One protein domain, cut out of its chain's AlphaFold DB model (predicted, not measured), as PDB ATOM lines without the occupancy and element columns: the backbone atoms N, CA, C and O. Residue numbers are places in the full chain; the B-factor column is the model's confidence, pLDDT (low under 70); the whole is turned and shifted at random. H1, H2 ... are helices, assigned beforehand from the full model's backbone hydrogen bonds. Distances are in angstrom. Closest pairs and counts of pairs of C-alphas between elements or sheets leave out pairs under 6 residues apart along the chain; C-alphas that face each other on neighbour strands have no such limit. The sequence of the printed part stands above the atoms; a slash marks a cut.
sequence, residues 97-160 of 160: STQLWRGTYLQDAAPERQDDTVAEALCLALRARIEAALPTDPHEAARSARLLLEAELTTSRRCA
ATOM      1  N   SER A  97      19.831 -26.598 -13.535       82.12
ATOM      2  CA  SER A  97      18.759 -26.306 -14.493       82.12
ATOM      3  C   SER A  97      17.626 -27.341 -14.458       82.12
ATOM      4  O   SER A  97      17.869 -28.546 -14.361       82.12
ATOM      5  N   THR A  98      16.389 -26.883 -14.657       84.00
ATOM      6  CA  THR A  98      15.196 -27.712 -14.912       84.00
ATOM      7  C   THR A  98      15.331 -28.601 -16.156       84.00
ATOM      8  O   THR A  98      14.648 -29.621 -16.269       84.00
ATOM      9  N   GLN A  99      16.273 -28.312 -17.060       84.69
ATOM     10  CA  GLN A  99      16.615 -29.170 -18.204       84.69
ATOM     11  C   GLN A  99      17.271 -30.500 -17.801       84.69
ATOM     12  O   GLN A  99      17.303 -31.447 -18.589       84.69
ATOM     13  N   LEU A 100      17.780 -30.603 -16.569       83.62
ATOM     14  CA  LEU A 100      18.276 -31.866 -16.019       83.62
ATOM     15  C   LEU A 100      17.135 -32.848 -15.724       83.62
ATOM     16  O   LEU A 100      17.365 -34.060 -15.694       83.62
ATOM     17  N   TRP A 101      15.910 -32.339 -15.567       84.25
ATOM     18  CA  TRP A 101      14.721 -33.146 -15.360       84.25
ATOM     19  C   TRP A 101      14.219 -33.729 -16.682       84.25
ATOM     20  O   TRP A 101      13.826 -33.007 -17.603       84.25
ATOM     21  N   ARG A 102      14.251 -35.060 -16.782       81.25
ATOM     22  CA  ARG A 102      13.941 -35.812 -18.012       81.25
ATOM     23  C   ARG A 102      12.750 -36.763 -17.882       81.25
ATOM     24  O   ARG A 102      12.470 -37.491 -18.826       81.25
ATOM     25  N   GLY A 103      12.093 -36.778 -16.729       81.50
ATOM     26  CA  GLY A 103      11.003 -37.696 -16.413       81.50
ATOM     27  C   GLY A 103      11.041 -38.107 -14.946       81.50
ATOM     28  O   GLY A 103      11.792 -37.529 -14.157       81.50
ATOM     29  N   THR A 104      10.243 -39.112 -14.594       83.50
ATOM     30  CA  THR A 104      10.095 -39.586 -13.217       83.50
ATOM     31  C   THR A 104      11.433 -40.053 -12.637       83.50
ATOM     32  O   THR A 104      12.197 -40.790 -13.276       83.50
ATOM     33  N   TYR A 105      11.731 -39.616 -11.411       82.81
ATOM     34  CA  TYR A 105      12.958 -39.986 -10.710       82.81
ATOM     35  C   TYR A 105      13.081 -41.512 -10.617       82.81
ATOM     36  O   TYR A 105      12.155 -42.203 -10.205       82.81
ATOM     37  N   LEU A 106      14.224 -42.038 -11.072       83.38
ATOM     38  CA  LEU A 106      14.557 -43.468 -11.064       83.38
ATOM     39  C   LEU A 106      13.474 -44.419 -11.628       83.38
ATOM     40  O   LEU A 106      13.470 -45.594 -11.269       83.38
ATOM     41  N   GLN A 107      12.625 -43.968 -12.562       77.75
ATOM     42  CA  GLN A 107      11.482 -44.735 -13.095       77.75
ATOM     43  C   GLN A 107      11.800 -46.198 -13.473       77.75
ATOM     44  O   GLN A 107      11.011 -47.087 -13.168       77.75
ATOM     45  N   ASP A 108      12.987 -46.449 -14.039       77.94
ATOM     46  CA  ASP A 108      13.463 -47.783 -14.461       77.94
ATOM     47  C   ASP A 108      14.676 -48.297 -13.663       77.94
ATOM     48  O   ASP A 108      15.419 -49.179 -14.118       77.94
ATOM     49  N   ALA A 109      14.973 -47.649 -12.542       80.25
ATOM     50  CA  ALA A 109      16.215 -47.821 -11.803       80.25
ATOM     51  C   ALA A 109      16.014 -47.994 -10.298       80.25
ATOM     52  O   ALA A 109      16.917 -48.523  -9.673       80.25
ATOM     53  N   ALA A 110      14.891 -47.572  -9.718       79.62
ATOM     54  CA  ALA A 110      14.636 -47.743  -8.292       79.62
ATOM     55  C   ALA A 110      14.396 -49.229  -7.954       79.62
ATOM     56  O   ALA A 110      13.588 -49.867  -8.640       79.62
ATOM     57  N   PRO A 111      15.047 -49.793  -6.916       78.38
ATOM     58  CA  PRO A 111      14.596 -51.030  -6.294       78.38
ATOM     59  C   PRO A 111      13.135 -50.915  -5.842       78.38
ATOM     60  O   PRO A 111      12.681 -49.847  -5.439       78.38
ATOM     61  N   GLU A 112      12.405 -52.028  -5.866       75.88
ATOM     62  CA  GLU A 112      10.964 -52.063  -5.557       75.88
ATOM     63  C   GLU A 112      10.632 -51.586  -4.135       75.88
ATOM     64  O   GLU A 112       9.558 -51.047  -3.907       75.88
ATOM     65  N   ARG A 113      11.562 -51.761  -3.190       75.81
ATOM     66  CA  ARG A 113      11.413 -51.380  -1.775       75.81
ATOM     67  C   ARG A 113      12.055 -50.032  -1.426       75.81
ATOM     68  O   ARG A 113      12.263 -49.744  -0.252       75.81
ATOM     69  N   GLN A 114      12.446 -49.240  -2.422       80.81
ATOM     70  CA  GLN A 114      13.039 -47.929  -2.179       80.81
ATOM     71  C   GLN A 114      11.963 -46.931  -1.726       80.81
ATOM     72  O   GLN A 114      10.892 -46.864  -2.314       80.81
ATOM     73  N   ASP A 115      12.270 -46.161  -0.685       81.19
ATOM     74  CA  ASP A 115      11.407 -45.110  -0.135       81.19
ATOM     75  C   ASP A 115      11.389 -43.864  -1.052       81.19
ATOM     76  O   ASP A 115      12.426 -43.464  -1.588       81.19
ATOM     77  N   ASP A 116      10.221 -43.237  -1.195       83.75
ATOM     78  CA  ASP A 116       9.952 -42.114  -2.099       83.75
ATOM     79  C   ASP A 116      10.403 -40.730  -1.578       83.75
ATOM     80  O   ASP A 116      10.338 -39.752  -2.320       83.75
ATOM     81  N   THR A 117      10.948 -40.621  -0.360       86.31
ATOM     82  CA  THR A 117      11.369 -39.350   0.278       86.31
ATOM     83  C   THR A 117      12.209 -38.451  -0.644       86.31
ATOM     84  O   THR A 117      11.994 -37.240  -0.730       86.31
ATOM     85  N   VAL A 118      13.192 -39.015  -1.358       87.00
ATOM     86  CA  VAL A 118      14.036 -38.233  -2.281       87.00
ATOM     87  C   VAL A 118      13.253 -37.815  -3.524       87.00
ATOM     88  O   VAL A 118      13.440 -36.700  -4.012       87.00
ATOM     89  N   ALA A 119      12.362 -38.672  -4.026       87.12
ATOM     90  CA  ALA A 119      11.488 -38.343  -5.147       87.12
ATOM     91  C   ALA A 119      10.569 -37.163  -4.793       87.12
ATOM     92  O   ALA A 119      10.441 -36.230  -5.586       87.12
ATOM     93  N   GLU A 120       9.995 -37.162  -3.589       87.50
ATOM     94  CA  GLU A 120       9.166 -36.072  -3.070       87.50
ATOM     95  C   GLU A 120       9.958 -34.767  -2.935       87.50
ATOM     96  O   GLU A 120       9.534 -33.728  -3.446       87.50
ATOM     97  N   ALA A 121      11.149 -34.816  -2.326       86.88
ATOM     98  CA  ALA A 121      12.021 -33.649  -2.190       86.88
ATOM     99  C   ALA A 121      12.404 -33.053  -3.555       86.88
ATOM    100  O   ALA A 121      12.396 -31.834  -3.744       86.88
ATOM    101  N   LEU A 122      12.696 -33.913  -4.532       88.56
ATOM    102  CA  LEU A 122      12.981 -33.520  -5.906       88.56
ATOM    103  C   LEU A 122      11.755 -32.883  -6.591       88.56
ATOM    104  O   LEU A 122      11.907 -31.871  -7.278       88.56
ATOM    105  N   CYS A 123      10.547 -33.413  -6.376       89.44
ATOM    106  CA  CYS A 123       9.303 -32.841  -6.906       89.44
ATOM    107  C   CYS A 123       8.997 -31.464  -6.297       89.44
ATOM    108  O   CYS A 123       8.694 -30.521  -7.029       89.44
ATOM    109  N   LEU A 124       9.157 -31.309  -4.977       89.62
ATOM    110  CA  LEU A 124       9.020 -30.019  -4.291       89.62
ATOM    111  C   LEU A 124      10.016 -28.986  -4.837       89.62
ATOM    112  O   LEU A 124       9.649 -27.854  -5.156       89.62
ATOM    113  N   ALA A 125      11.273 -29.398  -5.013       90.12
ATOM    114  CA  ALA A 125      12.325 -28.565  -5.580       90.12
ATOM    115  C   ALA A 125      12.043 -28.167  -7.044       90.12
ATOM    116  O   ALA A 125      12.434 -27.072  -7.466       90.12
ATOM    117  N   LEU A 126      11.372 -29.027  -7.818       90.69
ATOM    118  CA  LEU A 126      10.926 -28.728  -9.178       90.69
ATOM    119  C   LEU A 126       9.763 -27.736  -9.191       90.69
ATOM    120  O   LEU A 126       9.824 -26.772  -9.952       90.69
ATOM    121  N   ARG A 127       8.760 -27.909  -8.321       91.56
ATOM    122  CA  ARG A 127       7.639 -26.965  -8.193       91.56
ATOM    123  C   ARG A 127       8.133 -25.547  -7.896       91.56
ATOM    124  O   ARG A 127       7.797 -24.629  -8.637       91.56
ATOM    125  N   ALA A 128       9.008 -25.385  -6.903       91.12
ATOM    126  CA  ALA A 128       9.567 -24.077  -6.555       91.12
ATOM    127  C   ALA A 128      10.315 -23.413  -7.733       91.12
ATOM    128  O   ALA A 128      10.239 -22.202  -7.932       91.12
ATOM    129  N   ARG A 129      11.022 -24.205  -8.552       90.31
ATOM    130  CA  ARG A 129      11.729 -23.695  -9.741       90.31
ATOM    131  C   ARG A 129      10.782 -23.323 -10.877       90.31
ATOM    132  O   ARG A 129      11.037 -22.334 -11.554       90.31
ATOM    133  N   ILE A 130       9.707 -24.084 -11.086       91.38
ATOM    134  CA  ILE A 130       8.663 -23.751 -12.065       91.38
ATOM    135  C   ILE A 130       8.038 -22.397 -11.719       91.38
ATOM    136  O   ILE A 130       7.921 -21.538 -12.590       91.38
ATOM    137  N   GLU A 131       7.686 -22.196 -10.448       92.06
ATOM    138  CA  GLU A 131       7.117 -20.936  -9.957       92.06
ATOM    139  C   GLU A 131       8.079 -19.760 -10.170       92.06
ATOM    140  O   GLU A 131       7.673 -18.712 -10.672       92.06
ATOM    141  N   ALA A 132       9.368 -19.952  -9.872       90.38
ATOM    142  CA  ALA A 132      10.394 -18.932 -10.081       90.38
ATOM    143  C   ALA A 132      10.686 -18.638 -11.566       90.38
ATOM    144  O   ALA A 132      11.047 -17.511 -11.902       90.38
ATOM    145  N   ALA A 133      10.548 -19.629 -12.453       90.19
ATOM    146  CA  ALA A 133      10.792 -19.483 -13.888       90.19
ATOM    147  C   ALA A 133       9.604 -18.867 -14.642       90.19
ATOM    148  O   ALA A 133       9.793 -18.309 -15.717       90.19
ATOM    149  N   LEU A 134       8.389 -18.928 -14.090       91.81
ATOM    150  CA  LEU A 134       7.173 -18.462 -14.761       91.81
ATOM    151  C   LEU A 134       7.253 -17.015 -15.302       91.81
ATOM    152  O   LEU A 134       6.780 -16.794 -16.418       91.81
ATOM    153  N   PRO A 135       7.857 -16.035 -14.594       93.19
ATOM    154  CA  PRO A 135       7.950 -14.660 -15.089       93.19
ATOM    155  C   PRO A 135       9.001 -14.452 -16.190       93.19
ATOM    156  O   PRO A 135       8.914 -13.474 -16.928       93.19
ATOM    157  N   THR A 136      10.019 -15.314 -16.270       93.00
ATOM    158  CA  THR A 136      11.210 -15.107 -17.114       93.00
ATOM    159  C   THR A 136      11.287 -16.070 -18.294       93.00
ATOM    160  O   THR A 136      11.736 -15.676 -19.367       93.00
ATOM    161  N   ASP A 137      10.820 -17.305 -18.122       92.56
ATOM    162  CA  ASP A 137      10.760 -18.344 -19.148       92.56
ATOM    163  C   ASP A 137       9.496 -19.216 -18.968       92.56
ATOM    164  O   ASP A 137       9.541 -20.327 -18.419       92.56
ATOM    165  N   PRO A 138       8.327 -18.731 -19.431       92.19
ATOM    166  CA  PRO A 138       7.067 -19.455 -19.291       92.19
ATOM    167  C   PRO A 138       7.036 -20.768 -20.091       92.19
ATOM    168  O   PRO A 138       6.302 -21.690 -19.730       92.19
ATOM    169  N   HIS A 139       7.833 -20.889 -21.158       92.50
ATOM    170  CA  HIS A 139       7.911 -22.117 -21.948       92.50
ATOM    171  C   HIS A 139       8.614 -23.231 -21.174       92.50
ATOM    172  O   HIS A 139       8.114 -24.361 -21.128       92.50
ATOM    173  N   GLU A 140       9.736 -22.921 -20.528       90.56
ATOM    174  CA  GLU A 140      10.451 -23.875 -19.685       90.56
ATOM    175  C   GLU A 140       9.650 -24.250 -18.432       90.56
ATOM    176  O   GLU A 140       9.621 -25.426 -18.045       90.56
ATOM    177  N   ALA A 141       8.933 -23.289 -17.838       92.06
ATOM    178  CA  ALA A 141       8.013 -23.540 -16.732       92.06
ATOM    179  C   ALA A 141       6.892 -24.514 -17.143       92.06
ATOM    180  O   ALA A 141       6.653 -25.507 -16.454       92.06
ATOM    181  N   ALA A 142       6.262 -24.303 -18.305       93.06
ATOM    182  CA  ALA A 142       5.219 -25.189 -18.824       93.06
ATOM    183  C   ALA A 142       5.748 -26.596 -19.159       93.06
ATOM    184  O   ALA A 142       5.104 -27.597 -18.832       93.06
ATOM    185  N   ARG A 143       6.936 -26.700 -19.776       93.00
ATOM    186  CA  ARG A 143       7.595 -27.992 -20.044       93.00
ATOM    187  C   ARG A 143       7.848 -28.755 -18.744       93.00
ATOM    188  O   ARG A 143       7.533 -29.939 -18.652       93.00
ATOM    189  N   SER A 144       8.399 -28.073 -17.748       90.75
ATOM    190  CA  SER A 144       8.751 -28.656 -16.454       90.75
ATOM    191  C   SER A 144       7.512 -29.056 -15.647       90.75
ATOM    192  O   SER A 144       7.496 -30.132 -15.058       90.75
ATOM    193  N   ALA A 145       6.443 -28.256 -15.688       91.19
ATOM    194  CA  ALA A 145       5.167 -28.578 -15.048       91.19
ATOM    195  C   ALA A 145       4.527 -29.847 -15.623       91.19
ATOM    196  O   ALA A 145       4.027 -30.678 -14.868       91.19
ATOM    197  N   ARG A 146       4.596 -30.054 -16.945       90.81
ATOM    198  CA  ARG A 146       4.135 -31.308 -17.563       90.81
ATOM    199  C   ARG A 146       4.905 -32.522 -17.043       90.81
ATOM    200  O   ARG A 146       4.288 -33.525 -16.704       90.81
ATOM    201  N   LEU A 147       6.229 -32.413 -16.938       88.69
ATOM    202  CA  LEU A 147       7.066 -33.492 -16.403       88.69
ATOM    203  C   LEU A 147       6.799 -33.762 -14.916       88.69
ATOM    204  O   LEU A 147       6.882 -34.910 -14.487       88.69
ATOM    205  N   LEU A 148       6.478 -32.725 -14.137       88.69
ATOM    206  CA  LEU A 148       6.078 -32.876 -12.738       88.69
ATOM    207  C   LEU A 148       4.762 -33.657 -12.623       88.69
ATOM    208  O   LEU A 148       4.695 -34.611 -11.857       88.69
ATOM    209  N   LEU A 149       3.752 -33.309 -13.426       88.56
ATOM    210  CA  LEU A 149       2.469 -34.020 -13.440       88.56
ATOM    211  C   LEU A 149       2.633 -35.496 -13.823       88.56
ATOM    212  O   LEU A 149       2.034 -36.371 -13.202       88.56
ATOM    213  N   GLU A 150       3.471 -35.791 -14.819       85.56
ATOM    214  CA  GLU A 150       3.803 -37.171 -15.188       85.56
ATOM    215  C   GLU A 150       4.450 -37.928 -14.015       85.56
ATOM    216  O   GLU A 150       4.077 -39.072 -13.736       85.56
ATOM    217  N   ALA A 151       5.367 -37.288 -13.282       81.69
ATOM    218  CA  ALA A 151       6.006 -37.884 -12.112       81.69
ATOM    219  C   ALA A 151       5.006 -38.161 -10.976       81.69
ATOM    220  O   ALA A 151       4.940 -39.294 -10.500       81.69
ATOM    221  N   GLU A 152       4.175 -37.181 -10.604       80.00
ATOM    222  CA  GLU A 152       3.173 -37.304  -9.530       80.00
ATOM    223  C   GLU A 152       2.138 -38.405  -9.817       80.00
ATOM    224  O   GLU A 152       1.803 -39.201  -8.935       80.00
ATOM    225  N   LEU A 153       1.685 -38.525 -11.071       72.38
ATOM    226  CA  LEU A 153       0.773 -39.594 -11.492       72.38
ATOM    227  C   LEU A 153       1.401 -40.987 -11.372       72.38
ATOM    228  O   LEU A 153       0.696 -41.970 -11.138       72.38
ATOM    229  N   THR A 154       2.718 -41.087 -11.551       65.12
ATOM    230  CA  THR A 154       3.434 -42.362 -11.448       65.12
ATOM    231  C   THR A 154       3.639 -42.758  -9.986       65.12
ATOM    232  O   THR A 154       3.448 -43.925  -9.644       65.12
ATOM    233  N   THR A 155       3.969 -41.798  -9.117       61.62
ATOM    234  CA  THR A 155       4.129 -42.021  -7.670       61.62
ATOM    235  C   THR A 155       2.803 -42.413  -7.021       61.62
ATOM    236  O   THR A 155       2.740 -43.416  -6.316       61.62
ATOM    237  N   SER A 156       1.698 -41.737  -7.366       57.16
ATOM    238  CA  SER A 156       0.359 -42.081  -6.859       57.16
ATOM    239  C   SER A 156      -0.085 -43.511  -7.199       57.16
ATOM    240  O   SER A 156      -0.960 -44.045  -6.522       57.16
ATOM    241  N   ARG A 157       0.486 -44.138  -8.238       55.06
ATOM    242  CA  ARG A 157       0.196 -45.530  -8.623       55.06
ATOM    243  C   ARG A 157       1.075 -46.562  -7.918       55.06
ATOM    244  O   ARG A 157       0.775 -47.742  -8.017       55.06
ATOM    245  N   ARG A 158       2.162 -46.152  -7.259       52.03
ATOM    246  CA  ARG A 158       3.009 -47.056  -6.461       52.03
ATOM    247  C   ARG A 158       2.486 -47.245  -5.035       52.03
ATOM    248  O   ARG A 158       2.828 -48.239  -4.406       52.03
ATOM    249  N   CYS A 159       1.645 -46.329  -4.554       40.16
ATOM    250  CA  CYS A 159       1.008 -46.392  -3.235       40.16
ATOM    251  C   CYS A 159      -0.415 -46.991  -3.239       40.16
ATOM    252  O   CYS A 159      -1.040 -47.031  -2.180       40.16
ATOM    253  N   ALA A 160      -0.936 -47.403  -4.401       39.47
ATOM    254  CA  ALA A 160      -2.263 -48.007  -4.574       39.47
ATOM    255  C   ALA A 160      -2.139 -49.495  -4.915       39.47
ATOM    256  O   ALA A 160      -2.967 -50.279  -4.401       39.47
TER     257      ALA A 160
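What this domain is: This is residues 97 to 160 of the 160 residues of an uncharacterized protein of Deinococcus sp. Arct2-2 (UniProt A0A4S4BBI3). From its first residue the printed part runs as an unnamed stretch, residues 97 to 116, alongside a helical hairpin of H1 and H2, then folds back near Arg 113 to enter H1. The two helices lie side by side, and the long axis runs along them. The 64 printed residues hold two named helices, H1 then H2, and no named strand; the class is all helix. The whole is compact, with a radius of gyration of the C-alphas of 12.3 A and spans of 39 by 19 by 17 A.

How they stand to each other: H1, residues 117 to 133, and H2, residues 138 to 155, form a helical hairpin across a tight link of 4 residues. They touch, with the closest C-alphas, those of Ile 130 and Ala 141, 4.7 A apart. They run opposite ways at a shallow tilt of 20 degrees. In H1 and H2 every O i to N i+4 pair is within hydrogen-bond range.

Where its parts are: H1 begins at C-alpha 117 (11.369, -39.350, 0.278) and is 24.4 A long from first to last C-alpha. H2 is 25.6 A long and ends at C-alpha 155 (4.129, -42.021, -7.670).

The domain as a whole: The farthest C-alphas, Arg 113 and Thr 136, are 39.4 A apart. The printed part has no cut. Residues 154 to 160 have pLDDT under 70.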